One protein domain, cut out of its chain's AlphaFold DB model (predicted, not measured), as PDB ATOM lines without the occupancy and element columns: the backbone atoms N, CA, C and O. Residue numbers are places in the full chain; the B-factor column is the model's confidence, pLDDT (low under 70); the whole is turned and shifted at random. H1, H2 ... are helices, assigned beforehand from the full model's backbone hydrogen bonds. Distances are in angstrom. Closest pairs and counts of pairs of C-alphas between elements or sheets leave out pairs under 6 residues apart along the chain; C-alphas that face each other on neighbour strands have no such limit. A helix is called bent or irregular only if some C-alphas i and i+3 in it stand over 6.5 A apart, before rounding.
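AT A GLANCE: This is residues 46 to 126 of the 754 residues of an uncharacterized protein of Diversispora epigaea (UniProt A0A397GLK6). One long helix, H4, lies across a loose triangle of three shorter helices, with H3 near its first end, H2 packed on its residues 115 to 122 and H1 meeting its last end to make a V. The helices cross at wide angles, and the two loops through Asn 63 and Met 89 lie at opposite ends of the longest span. The printed part has 81 residues with four named helices, H1 to H4 in that order along the chain, and no named strand, and its class is all helix. The whole is compact, with a radius of gyration of the C-alphas of 12.2 A and spans of 35 by 29 by 21 A.

HOW THE PARTS SIT: H1, residues 48 to 59, touches H4, residues 111 to 126, with residues 48 to 52 alone. Their closest C-alphas, those of Leu 52 and Trp 122, are 6.4 A apart, and the two run opposite ways at a steep tilt of 56 degrees. H2, residues 72 to 83, is near H1, with 8 pairs of C-alphas within 10 A. H2 touches H4 with residues 78 to 82 alone; the closest C-alphas are those of Ile 82 and Arg 119, at 6.3 A, and the lines are only just about perpendicular, at 70.0 degrees. H2 only just touches H3, residues 93 to 102, with 3 pairs of C-alphas within 8 A, the closest being Phe 74 and Phe 99 at 6.5 A; their lines stand at 73 degrees, only just about perpendicular. H3 and H4 touch, the closest C-alphas being those of Trp 96 and Arg 111 at 5.3 A, and run the same way at a steep tilt of 60 degrees. H4 is the hub, touching three helices, while H1 and H3 are apart. The helix packing is mostly crossed, no touching pair being at a shallow tilt. Each O i to N i+4 pair is within hydrogen-bond range in H1, H3 and H4, and 6 of 8 are in H2.

IN THESE COORDINATES: H1 begins at C-alpha 48, (200.359, 281.022, 183.007), and measures 16.4 A from first to last C-alpha. H2 measures 15.1 A and is neither bent nor irregular, but only just: C-alphas 80 and 83 are 6.2 A apart. H3 begins at C-alpha 93, (190.354, 304.557, 183.069), and measures 14.6 A. H4, the longest, measures 22.3 A and ends at C-alpha 126, (199.836, 280.721, 176.523).

THE WHOLE: The two C-alphas farthest apart, those of Asn 63 and Met 89, are 34.7 A apart. The printed part has no cut. The link from H1 to H2, residues 60 to 71, is long; those from H2 to H3 and from H3 to H4 are short. The mean pLDDT of the printed part is 73.5, and it is under 70 at residues 46 to 48, 61 to 69, 84 to 92 and 106 to 108.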
ATOM      1  N   ILE A  46     203.824 275.935 188.044       56.41
ATOM      2  CA  ILE A  46     203.779 277.386 187.797       56.41
ATOM      3  C   ILE A  46     202.704 277.637 186.732       56.41
ATOM      4  O   ILE A  46     202.762 277.051 185.650       56.41
ATOM      5  N   THR A  47     201.709 278.474 187.024       67.50
ATOM      6  CA  THR A  47     200.607 278.743 186.088       67.50
ATOM      7  C   THR A  47     200.991 279.798 185.047       67.50
ATOM      8  O   THR A  47     201.923 280.584 185.232       67.50
ATOM      9  N   THR A  48     200.214 279.907 183.962       67.31
ATOM     10  CA  THR A  48     200.359 281.022 183.007       67.31
ATOM     11  C   THR A  48     200.201 282.384 183.690       67.31
ATOM     12  O   THR A  48     200.806 283.364 183.256       67.31
ATOM     13  N   GLN A  49     199.380 282.460 184.747       72.50
ATOM     14  CA  GLN A  49     199.164 283.677 185.532       72.50
ATOM     15  C   GLN A  49     200.415 284.042 186.335       72.50
ATOM     16  O   GLN A  49     200.817 285.202 186.302       72.50
ATOM     17  N   ASP A  50     201.079 283.068 186.959       75.25
ATOM     18  CA  ASP A  50     202.344 283.289 187.672       75.25
ATOM     19  C   ASP A  50     203.445 283.760 186.711       75.25
ATOM     20  O   ASP A  50     204.110 284.757 186.982       75.25
ATOM     21  N   LEU A  51     203.578 283.124 185.537       73.31
ATOM     22  CA  LEU A  51     204.526 283.558 184.501       73.31
ATOM     23  C   LEU A  51     204.216 284.965 183.967       73.31
ATOM     24  O   LEU A  51     205.140 285.716 183.650       73.31
ATOM     25  N   LEU A  52     202.938 285.351 183.867       79.38
ATOM     26  CA  LEU A  52     202.555 286.714 183.490       79.38
ATOM     27  C   LEU A  52     202.938 287.709 184.589       79.38
ATOM     28  O   LEU A  52     203.537 288.735 184.283       79.38
ATOM     29  N   ILE A  53     202.636 287.400 185.851       79.62
ATOM     30  CA  ILE A  53     202.995 288.229 187.008       79.62
ATOM     31  C   ILE A  53     204.516 288.432 187.064       79.62
ATOM     32  O   ILE A  53     204.987 289.565 187.121       79.62
ATOM     33  N   GLU A  54     205.288 287.353 186.953       77.56
ATOM     34  CA  GLU A  54     206.752 287.374 186.969       77.56
ATOM     35  C   GLU A  54     207.340 288.156 185.774       77.56
ATOM     36  O   GLU A  54     208.277 288.939 185.933       77.56
ATOM     37  N   THR A  55     206.755 288.011 184.577       81.12
ATOM     38  CA  THR A  55     207.137 288.791 183.384       81.12
ATOM     39  C   THR A  55     206.903 290.290 183.589       81.12
ATOM     40  O   THR A  55     207.766 291.098 183.252       81.12
ATOM     41  N   LEU A  56     205.765 290.673 184.172       83.12
ATOM     42  CA  LEU A  56     205.413 292.076 184.397       83.12
ATOM     43  C   LEU A  56     206.243 292.718 185.521       83.12
ATOM     44  O   LEU A  56     206.594 293.887 185.405       83.12
ATOM     45  N   ILE A  57     206.621 291.961 186.559       78.81
ATOM     46  CA  ILE A  57     207.570 292.423 187.590       78.81
ATOM     47  C   ILE A  57     208.946 292.710 186.966       78.81
ATOM     48  O   ILE A  57     209.517 293.768 187.217       78.81
ATOM     49  N   ARG A  58     209.453 291.827 186.089       77.25
ATOM     50  CA  ARG A  58     210.716 292.062 185.356       77.25
ATOM     51  C   ARG A  58     210.659 293.274 184.419       77.25
ATOM     52  O   ARG A  58     211.678 293.921 184.201       77.25
ATOM     53  N   GLU A  59     209.495 293.569 183.843       79.88
ATOM     54  CA  GLU A  59     209.301 294.731 182.963       79.88
ATOM     55  C   GLU A  59     209.239 296.059 183.718       79.88
ATOM     56  O   GLU A  59     209.665 297.070 183.170       79.88
ATOM     57  N   ALA A  60     208.773 296.049 184.968       74.25
ATOM     58  CA  ALA A  60     208.599 297.240 185.797       74.25
ATOM     59  C   ALA A  60     209.902 297.817 186.399       74.25
ATOM     60  O   ALA A  60     209.873 298.897 186.979       74.25
ATOM     61  N   LYS A  61     211.038 297.112 186.260       62.94
ATOM     62  CA  LYS A  61     212.415 297.631 186.445       62.94
ATOM     63  C   LYS A  61     212.723 298.430 187.727       62.94
ATOM     64  O   LYS A  61     213.602 299.290 187.732       62.94
ATOM     65  N   PHE A  62     212.079 298.112 188.845       61.91
ATOM     66  CA  PHE A  62     212.447 298.714 190.128       61.91
ATOM     67  C   PHE A  62     213.842 298.261 190.582       61.91
ATOM     68  O   PHE A  62     214.120 297.068 190.651       61.91
ATOM     69  N   ASN A  63     214.695 299.224 190.947       49.78
ATOM     70  CA  ASN A  63     216.042 298.981 191.486       49.78
ATOM     71  C   ASN A  63     216.052 298.596 192.984       49.78
ATOM     72  O   ASN A  63     217.128 298.427 193.551       49.78
ATOM     73  N   ASN A  64     214.881 298.477 193.623       51.12
ATOM     74  CA  ASN A  64     214.734 298.175 195.050       51.12
ATOM     75  C   ASN A  64     213.950 296.864 195.233       51.12
ATOM     76  O   ASN A  64     212.862 296.714 194.666       51.12
ATOM     77  N   ASP A  65     214.450 295.966 196.086       51.62
ATOM     78  CA  ASP A  65     213.857 294.641 196.348       51.62
ATOM     79  C   ASP A  65     212.420 294.686 196.916       51.62
ATOM     80  O   ASP A  65     211.650 293.733 196.770       51.62
ATOM     81  N   ASP A  66     212.003 295.810 197.508       49.72
ATOM     82  CA  ASP A  66     210.670 295.978 198.105       49.72
ATOM     83  C   ASP A  66     209.500 295.894 197.101       49.72
ATOM     84  O   ASP A  66     208.351 295.684 197.504       49.72
ATOM     85  N   VAL A  67     209.752 296.031 195.790       52.81
ATOM     86  CA  VAL A  67     208.698 296.067 194.749       52.81
ATOM     87  C   VAL A  67     208.558 294.742 193.977       52.81
ATOM     88  O   VAL A  67     207.955 294.685 192.906       52.81
ATOM     89  N   LEU A  68     209.015 293.624 194.554       56.50
ATOM     90  CA  LEU A  68     208.849 292.258 194.015       56.50
ATOM     91  C   LEU A  68     207.389 291.728 193.999       56.50
ATOM     92  O   LEU A  68     207.159 290.521 193.910       56.50
ATOM     93  N   LYS A  69     206.371 292.596 194.105       67.00
ATOM     94  CA  LYS A  69     204.942 292.229 194.147       67.00
ATOM     95  C   LYS A  69     204.094 293.198 193.324       67.00
ATOM     96  O   LYS A  69     204.117 294.405 193.556       67.00
ATOM     97  N   ILE A  70     203.271 292.664 192.418       76.25
ATOM     98  CA  ILE A  70     202.272 293.463 191.692       76.25
ATOM     99  C   ILE A  70     201.213 293.987 192.680       76.25
ATOM    100  O   ILE A  70     200.613 293.183 193.401       76.25
ATOM    101  N   PRO A  71     200.912 295.300 192.694       83.19
ATOM    102  CA  PRO A  71     199.805 295.854 193.470       83.19
ATOM    103  C   PRO A  71     198.477 295.137 193.188       83.19
ATOM    104  O   PRO A  71     198.071 294.986 192.034       83.19
ATOM    105  N   SER A  72     197.742 294.755 194.235       79.75
ATOM    106  CA  SER A  72     196.490 293.978 194.129       79.75
ATOM    107  C   SER A  72     195.443 294.607 193.197       79.75
ATOM    108  O   SER A  72     194.756 293.898 192.461       79.75
ATOM    109  N   LYS A  73     195.383 295.945 193.139       81.44
ATOM    110  CA  LYS A  73     194.545 296.707 192.195       81.44
ATOM    111  C   LYS A  73     194.818 296.389 190.713       81.44
ATOM    112  O   LYS A  73     193.901 296.493 189.899       81.44
ATOM    113  N   PHE A  74     196.041 295.987 190.364       85.56
ATOM    114  CA  PHE A  74     196.433 295.583 189.011       85.56
ATOM    115  C   PHE A  74     196.231 294.080 188.773       85.56
ATOM    116  O   PHE A  74     195.800 293.710 187.683       85.56
ATOM    117  N   LEU A  75     196.421 293.220 189.785       81.31
ATOM    118  CA  LEU A  75     196.046 291.797 189.693       81.31
ATOM    119  C   LEU A  75     194.558 291.640 189.337       81.31
ATOM    120  O   LEU A  75     194.222 290.936 188.389       81.31
ATOM    121  N   ILE A  76     193.680 292.410 189.991       80.00
ATOM    122  CA  ILE A  76     192.240 292.434 189.684       80.00
ATOM    123  C   ILE A  76     191.968 292.874 188.230       80.00
ATOM    124  O   ILE A  76     191.033 292.375 187.611       80.00
ATOM    125  N   LEU A  77     192.763 293.791 187.654       78.75
ATOM    126  CA  LEU A  77     192.637 294.180 186.236       78.75
ATOM    127  C   LEU A  77     193.057 293.058 185.281       78.75
ATOM    128  O   LEU A  77     192.398 292.854 184.261       78.75
ATOM    129  N   ILE A  78     194.140 292.342 185.598       78.69
ATOM    130  CA  ILE A  78     194.586 291.174 184.830       78.69
ATOM    131  C   ILE A  78     193.482 290.109 184.856       78.69
ATOM    132  O   ILE A  78     193.032 289.652 183.803       78.69
ATOM    133  N   GLU A  79     192.985 289.765 186.043       76.94
ATOM    134  CA  GLU A  79     191.973 288.727 186.217       76.94
ATOM    135  C   GLU A  79     190.646 289.072 185.527       76.94
ATOM    136  O   GLU A  79     190.106 288.211 184.829       76.94
ATOM    137  N   THR A  80     190.121 290.304 185.637       73.19
ATOM    138  CA  THR A  80     188.849 290.661 184.974       73.19
ATOM    139  C   THR A  80     189.000 290.864 183.467       73.19
ATOM    140  O   THR A  80     188.320 290.196 182.687       73.19
ATOM    141  N   ASP A  81     189.884 291.766 183.034       73.50
ATOM    142  CA  ASP A  81     189.871 292.314 181.669       73.50
ATOM    143  C   ASP A  81     190.776 291.552 180.677       73.50
ATOM    144  O   ASP A  81     190.606 291.732 179.461       73.50
ATOM    145  N   ILE A  82     191.740 290.752 181.167       75.44
ATOM    146  CA  ILE A  82     192.739 290.019 180.360       75.44
ATOM    147  C   ILE A  82     192.505 288.502 180.409       75.44
ATOM    148  O   ILE A  82     192.415 287.877 179.350       75.44
ATOM    149  N   ILE A  83     192.370 287.917 181.606       70.56
ATOM    150  CA  ILE A  83     192.183 286.470 181.800       70.56
ATOM    151  C   ILE A  83     190.722 286.077 181.548       70.56
ATOM    152  O   ILE A  83     190.435 285.389 180.570       70.56
ATOM    153  N   ASN A  84     189.784 286.544 182.379       66.81
ATOM    154  CA  ASN A  84     188.379 286.110 182.315       66.81
ATOM    155  C   ASN A  84     187.552 286.808 181.215       66.81
ATOM    156  O   ASN A  84     186.409 286.414 180.962       66.81
ATOM    157  N   LYS A  85     188.120 287.840 180.568       64.62
ATOM    158  CA  LYS A  85     187.485 288.719 179.561       64.62
ATOM    159  C   LYS A  85     186.172 289.387 180.028       64.62
ATOM    160  O   LYS A  85     185.406 289.866 179.195       64.62
ATOM    161  N   ILE A  86     185.912 289.464 181.337       62.47
ATOM    162  CA  ILE A  86     184.732 290.136 181.900       62.47
ATOM    163  C   ILE A  86     184.921 291.640 181.697       62.47
ATOM    164  O   ILE A  86     185.711 292.285 182.385       62.47
ATOM    165  N   ASN A  87     184.224 292.196 180.707       55.66
ATOM    166  CA  ASN A  87     184.438 293.553 180.211       55.66
ATOM    167  C   ASN A  87     183.766 294.599 181.126       55.66
ATOM    168  O   ASN A  87     182.837 295.289 180.716       55.66
ATOM    169  N   LEU A  88     184.213 294.688 182.385       54.31
ATOM    170  CA  LEU A  88     183.631 295.551 183.415       54.31
ATOM    171  C   LEU A  88     183.789 297.034 183.018       54.31
ATOM    172  O   LEU A  88     184.895 297.582 182.988       54.31
ATOM    173  N   MET A  89     182.679 297.668 182.638       45.38
ATOM    174  CA  MET A  89     182.702 298.897 181.840       45.38
ATOM    175  C   MET A  89     183.229 300.135 182.585       45.38
ATOM    176  O   MET A  89     182.864 300.425 183.721       45.38
ATOM    177  N   ASN A  90     184.046 300.902 181.857       51.00
ATOM    178  CA  ASN A  90     184.419 302.319 182.001       51.00
ATOM    179  C   ASN A  90     184.997 302.865 183.329       51.00
ATOM    180  O   ASN A  90     185.918 303.680 183.256       51.00
ATOM    181  N   LYS A  91     184.587 302.416 184.524       54.44
ATOM    182  CA  LYS A  91     184.975 303.011 185.829       54.44
ATOM    183  C   LYS A  91     186.465 302.882 186.227       54.44
ATOM    184  O   LYS A  91     186.833 303.269 187.328       54.44
ATOM    185  N   LYS A  92     187.345 302.355 185.361       66.12
ATOM    186  CA  LYS A  92     188.771 302.088 185.662       66.12
ATOM    187  C   LYS A  92     189.788 302.807 184.750       66.12
ATOM    188  O   LYS A  92     190.943 302.394 184.715       66.12
ATOM    189  N   ARG A  93     189.418 303.863 184.000       73.81
ATOM    190  CA  ARG A  93     190.354 304.557 183.069       73.81
ATOM    191  C   ARG A  93     191.658 305.000 183.753       73.81
ATOM    192  O   ARG A  93     192.719 304.755 183.192       73.81
ATOM    193  N   GLN A  94     191.581 305.584 184.950       80.00
ATOM    194  CA  GLN A  94     192.760 306.051 185.689       80.00
ATOM    195  C   GLN A  94     193.649 304.892 186.172       80.00
ATOM    196  O   GLN A  94     194.851 304.914 185.934       80.00
ATOM    197  N   LEU A  95     193.054 303.829 186.725       84.56
ATOM    198  CA  LEU A  95     193.765 302.606 187.130       84.56
ATOM    199  C   LEU A  95     194.555 301.963 185.977       84.56
ATOM    200  O   LEU A  95     195.647 301.445 186.191       84.56
ATOM    201  N   TRP A  96     194.034 302.022 184.747       85.56
ATOM    202  CA  TRP A  96     194.758 301.573 183.554       85.56
ATOM    203  C   TRP A  96     195.967 302.459 183.207       85.56
ATOM    204  O   TRP A  96     196.980 301.941 182.745       85.56
ATOM    205  N   ILE A  97     195.885 303.772 183.448       85.19
ATOM    206  CA  ILE A  97     197.001 304.711 183.248       85.19
ATOM    207  C   ILE A  97     198.063 304.513 184.338       85.19
ATOM    208  O   ILE A  97     199.250 304.448 184.030       85.19
ATOM    209  N   GLU A  98     197.652 304.339 185.597       85.94
ATOM    210  CA  GLU A  98     198.543 303.977 186.707       85.94
ATOM    211  C   GLU A  98     199.297 302.669 186.441       85.94
ATOM    212  O   GLU A  98     200.499 302.599 186.682       85.94
ATOM    213  N   PHE A  99     198.620 301.646 185.909       87.38
ATOM    214  CA  PHE A  99     199.258 300.371 185.583       87.38
ATOM    215  C   PHE A  99     200.264 300.522 184.431       87.38
ATOM    216  O   PHE A  99     201.370 299.999 184.508       87.38
ATOM    217  N   GLY A 100     199.945 301.312 183.400       87.19
ATOM    218  CA  GLY A 100     200.906 301.621 182.339       87.19
ATOM    219  C   GLY A 100     202.130 302.412 182.821       87.19
ATOM    220  O   GLY A 100     203.219 302.207 182.294       87.19
ATOM    221  N   ARG A 101     201.972 303.271 183.843       85.81
ATOM    222  CA  ARG A 101     203.092 303.978 184.498       85.81
ATOM    223  C   ARG A 101     203.968 303.020 185.303       85.81
ATOM    224  O   ARG A 101     205.183 303.120 185.236       85.81
ATOM    225  N   TRP A 102     203.350 302.077 186.016       85.94
ATOM    226  CA  TRP A 102     204.050 301.014 186.748       85.94
ATOM    227  C   TRP A 102     204.822 300.056 185.817       85.94
ATOM    228  O   TRP A 102     205.772 299.428 186.256       85.94
ATOM    229  N   LEU A 103     204.457 299.980 184.531       85.31
ATOM    230  CA  LEU A 103     205.165 299.225 183.481       85.31
ATOM    231  C   LEU A 103     206.164 300.073 182.656       85.31
ATOM    232  O   LEU A 103     206.563 299.650 181.573       85.31
ATOM    233  N   GLU A 104     206.514 301.286 183.105       83.00
ATOM    234  CA  GLU A 104     207.430 302.225 182.421       83.00
ATOM    235  C   GLU A 104     207.126 302.496 180.923       83.00
ATOM    236  O   GLU A 104     208.022 302.798 180.127       83.00
ATOM    237  N   LEU A 105     205.860 302.396 180.494       82.94
ATOM    238  CA  LEU A 105     205.502 302.508 179.074       82.94
ATOM    239  C   LEU A 105     205.697 303.948 178.558       82.94
ATOM    240  O   LEU A 105     204.933 304.851 178.896       82.94
ATOM    241  N   LYS A 106     206.712 304.146 177.705       67.94
ATOM    242  CA  LYS A 106     207.310 305.450 177.335       67.94
ATOM    243  C   LYS A 106     206.482 306.400 176.445       67.94
ATOM    244  O   LYS A 106     207.018 307.401 175.982       67.94
ATOM    245  N   GLU A 107     205.210 306.116 176.182       65.06
ATOM    246  CA  GLU A 107     204.349 306.919 175.292       65.06
ATOM    247  C   GLU A 107     203.194 307.597 176.048       65.06
ATOM    248  O   GLU A 107     203.071 307.473 177.264       65.06
ATOM    249  N   SER A 108     202.289 308.296 175.346       67.69
ATOM    250  CA  SER A 108     201.041 308.784 175.949       67.69
ATOM    251  C   SER A 108     200.193 307.597 176.435       67.69
ATOM    252  O   SER A 108     199.504 306.949 175.644       67.69
ATOM    253  N   ILE A 109     200.263 307.286 177.729       76.62
ATOM    254  CA  ILE A 109     199.685 306.063 178.303       76.62
ATOM    255  C   ILE A 109     198.153 306.086 178.194       76.62
ATOM    256  O   ILE A 109     197.460 306.752 178.962       76.62
ATOM    257  N   GLN A 110     197.614 305.320 177.245       81.19
ATOM    258  CA  GLN A 110     196.178 305.108 177.058       81.19
ATOM    259  C   GLN A 110     195.775 303.692 177.483       81.19
ATOM    260  O   GLN A 110     196.530 302.741 177.289       81.19
ATOM    261  N   ARG A 111     194.531 303.519 177.968       81.25
ATOM    262  CA  ARG A 111     193.966 302.197 178.328       81.25
ATOM    263  C   ARG A 111     194.137 301.157 177.216       81.25
ATOM    264  O   ARG A 111     194.355 299.994 177.539       81.25
ATOM    265  N   ARG A 112     194.030 301.556 175.940       81.06
ATOM    266  CA  ARG A 112     194.203 300.649 174.792       81.06
ATOM    267  C   ARG A 112     195.626 300.066 174.767       81.06
ATOM    268  O   ARG A 112     195.752 298.859 174.934       81.06
ATOM    269  N   ASN A 113     196.661 300.918 174.776       82.00
ATOM    270  CA  ASN A 113     198.070 300.527 174.683       82.00
ATOM    271  C   ASN A 113     198.451 299.547 175.811       82.00
ATOM    272  O   ASN A 113     199.067 298.514 175.565       82.00
ATOM    273  N   VAL A 114     198.033 299.835 177.052       83.62
ATOM    274  CA  VAL A 114     198.311 298.965 178.211       83.62
ATOM    275  C   VAL A 114     197.564 297.630 178.094       83.62
ATOM    276  O   VAL A 114     198.138 296.571 178.337       83.62
ATOM    277  N   ARG A 115     196.289 297.647 177.678       82.81
ATOM    278  CA  ARG A 115     195.480 296.429 177.494       82.81
ATOM    279  C   ARG A 115     196.009 295.556 176.352       82.81
ATOM    280  O   ARG A 115     195.980 294.335 176.471       82.81
ATOM    281  N   GLU A 116     196.484 296.166 175.271       81.00
ATOM    282  CA  GLU A 116     197.118 295.515 174.119       81.00
ATOM    283  C   GLU A 116     198.454 294.880 174.526       81.00
ATOM    284  O   GLU A 116     198.630 293.679 174.335       81.00
ATOM    285  N   HIS A 117     199.336 295.615 175.217       83.44
ATOM    286  CA  HIS A 117     200.590 295.077 175.770       83.44
ATOM    287  C   HIS A 117     200.355 293.833 176.640       83.44
ATOM    288  O   HIS A 117     200.923 292.772 176.373       83.44
ATOM    289  N   LEU A 118     199.450 293.914 177.623       83.12
ATOM    290  CA  LEU A 118     199.117 292.775 178.489       83.12
ATOM    291  C   LEU A 118     198.519 291.592 177.714       83.12
ATOM    292  O   LEU A 118     198.866 290.443 177.992       83.12
ATOM    293  N   ARG A 119     197.650 291.843 176.725       79.69
ATOM    294  CA  ARG A 119     197.083 290.794 175.858       79.69
ATOM    295  C   ARG A 119     198.156 290.101 175.026       79.69
ATOM    296  O   ARG A 119     198.152 288.875 174.951       79.69
ATOM    297  N   LEU A 120     199.090 290.856 174.452       77.62
ATOM    298  CA  LEU A 120     200.208 290.324 173.673       77.62
ATOM    299  C   LEU A 120     201.156 289.484 174.542       77.62
ATOM    300  O   LEU A 120     201.603 288.425 174.097       77.62
ATOM    301  N   LYS A 121     201.424 289.902 175.789       79.00
ATOM    302  CA  LYS A 121     202.212 289.125 176.764       79.00
ATOM    303  C   LYS A 121     201.495 287.834 177.171       79.00
ATOM    304  O   LYS A 121     202.062 286.756 177.020       79.00
ATOM    305  N   TRP A 122     200.228 287.925 177.579       80.25
ATOM    306  CA  TRP A 122     199.382 286.777 177.940       80.25
ATOM    307  C   TRP A 122     199.263 285.748 176.806       80.25
ATOM    308  O   TRP A 122     199.446 284.550 177.024       80.25
ATOM    309  N   LYS A 123     199.039 286.215 175.570       72.31
ATOM    310  CA  LYS A 123     199.003 285.389 174.354       72.31
ATOM    311  C   LYS A 123     200.336 284.671 174.118       72.31
ATOM    312  O   LYS A 123     200.336 283.458 173.936       72.31
ATOM    313  N   LYS A 124     201.469 285.385 174.174       72.38
ATOM    314  CA  LYS A 124     202.808 284.784 174.020       72.38
ATOM    315  C   LYS A 124     203.092 283.715 175.082       72.38
ATOM    316  O   LYS A 124     203.628 282.668 174.736       72.38
ATOM    317  N   LEU A 125     202.688 283.940 176.334       71.44
ATOM    318  CA  LEU A 125     202.859 282.967 177.418       71.44
ATOM    319  C   LEU A 125     201.986 281.718 177.232       71.44
ATOM    320  O   LEU A 125     202.514 280.613 177.310       71.44
ATOM    321  N   LYS A 126     200.697 281.867 176.882       72.25
ATOM    322  CA  LYS A 126     199.836 280.721 176.523       72.25
ATOM    323  C   LYS A 126     200.420 279.894 175.373       72.25
ATOM    324  O   LYS A 126     200.475 278.673 175.459       72.25
TER     325      LYS A 126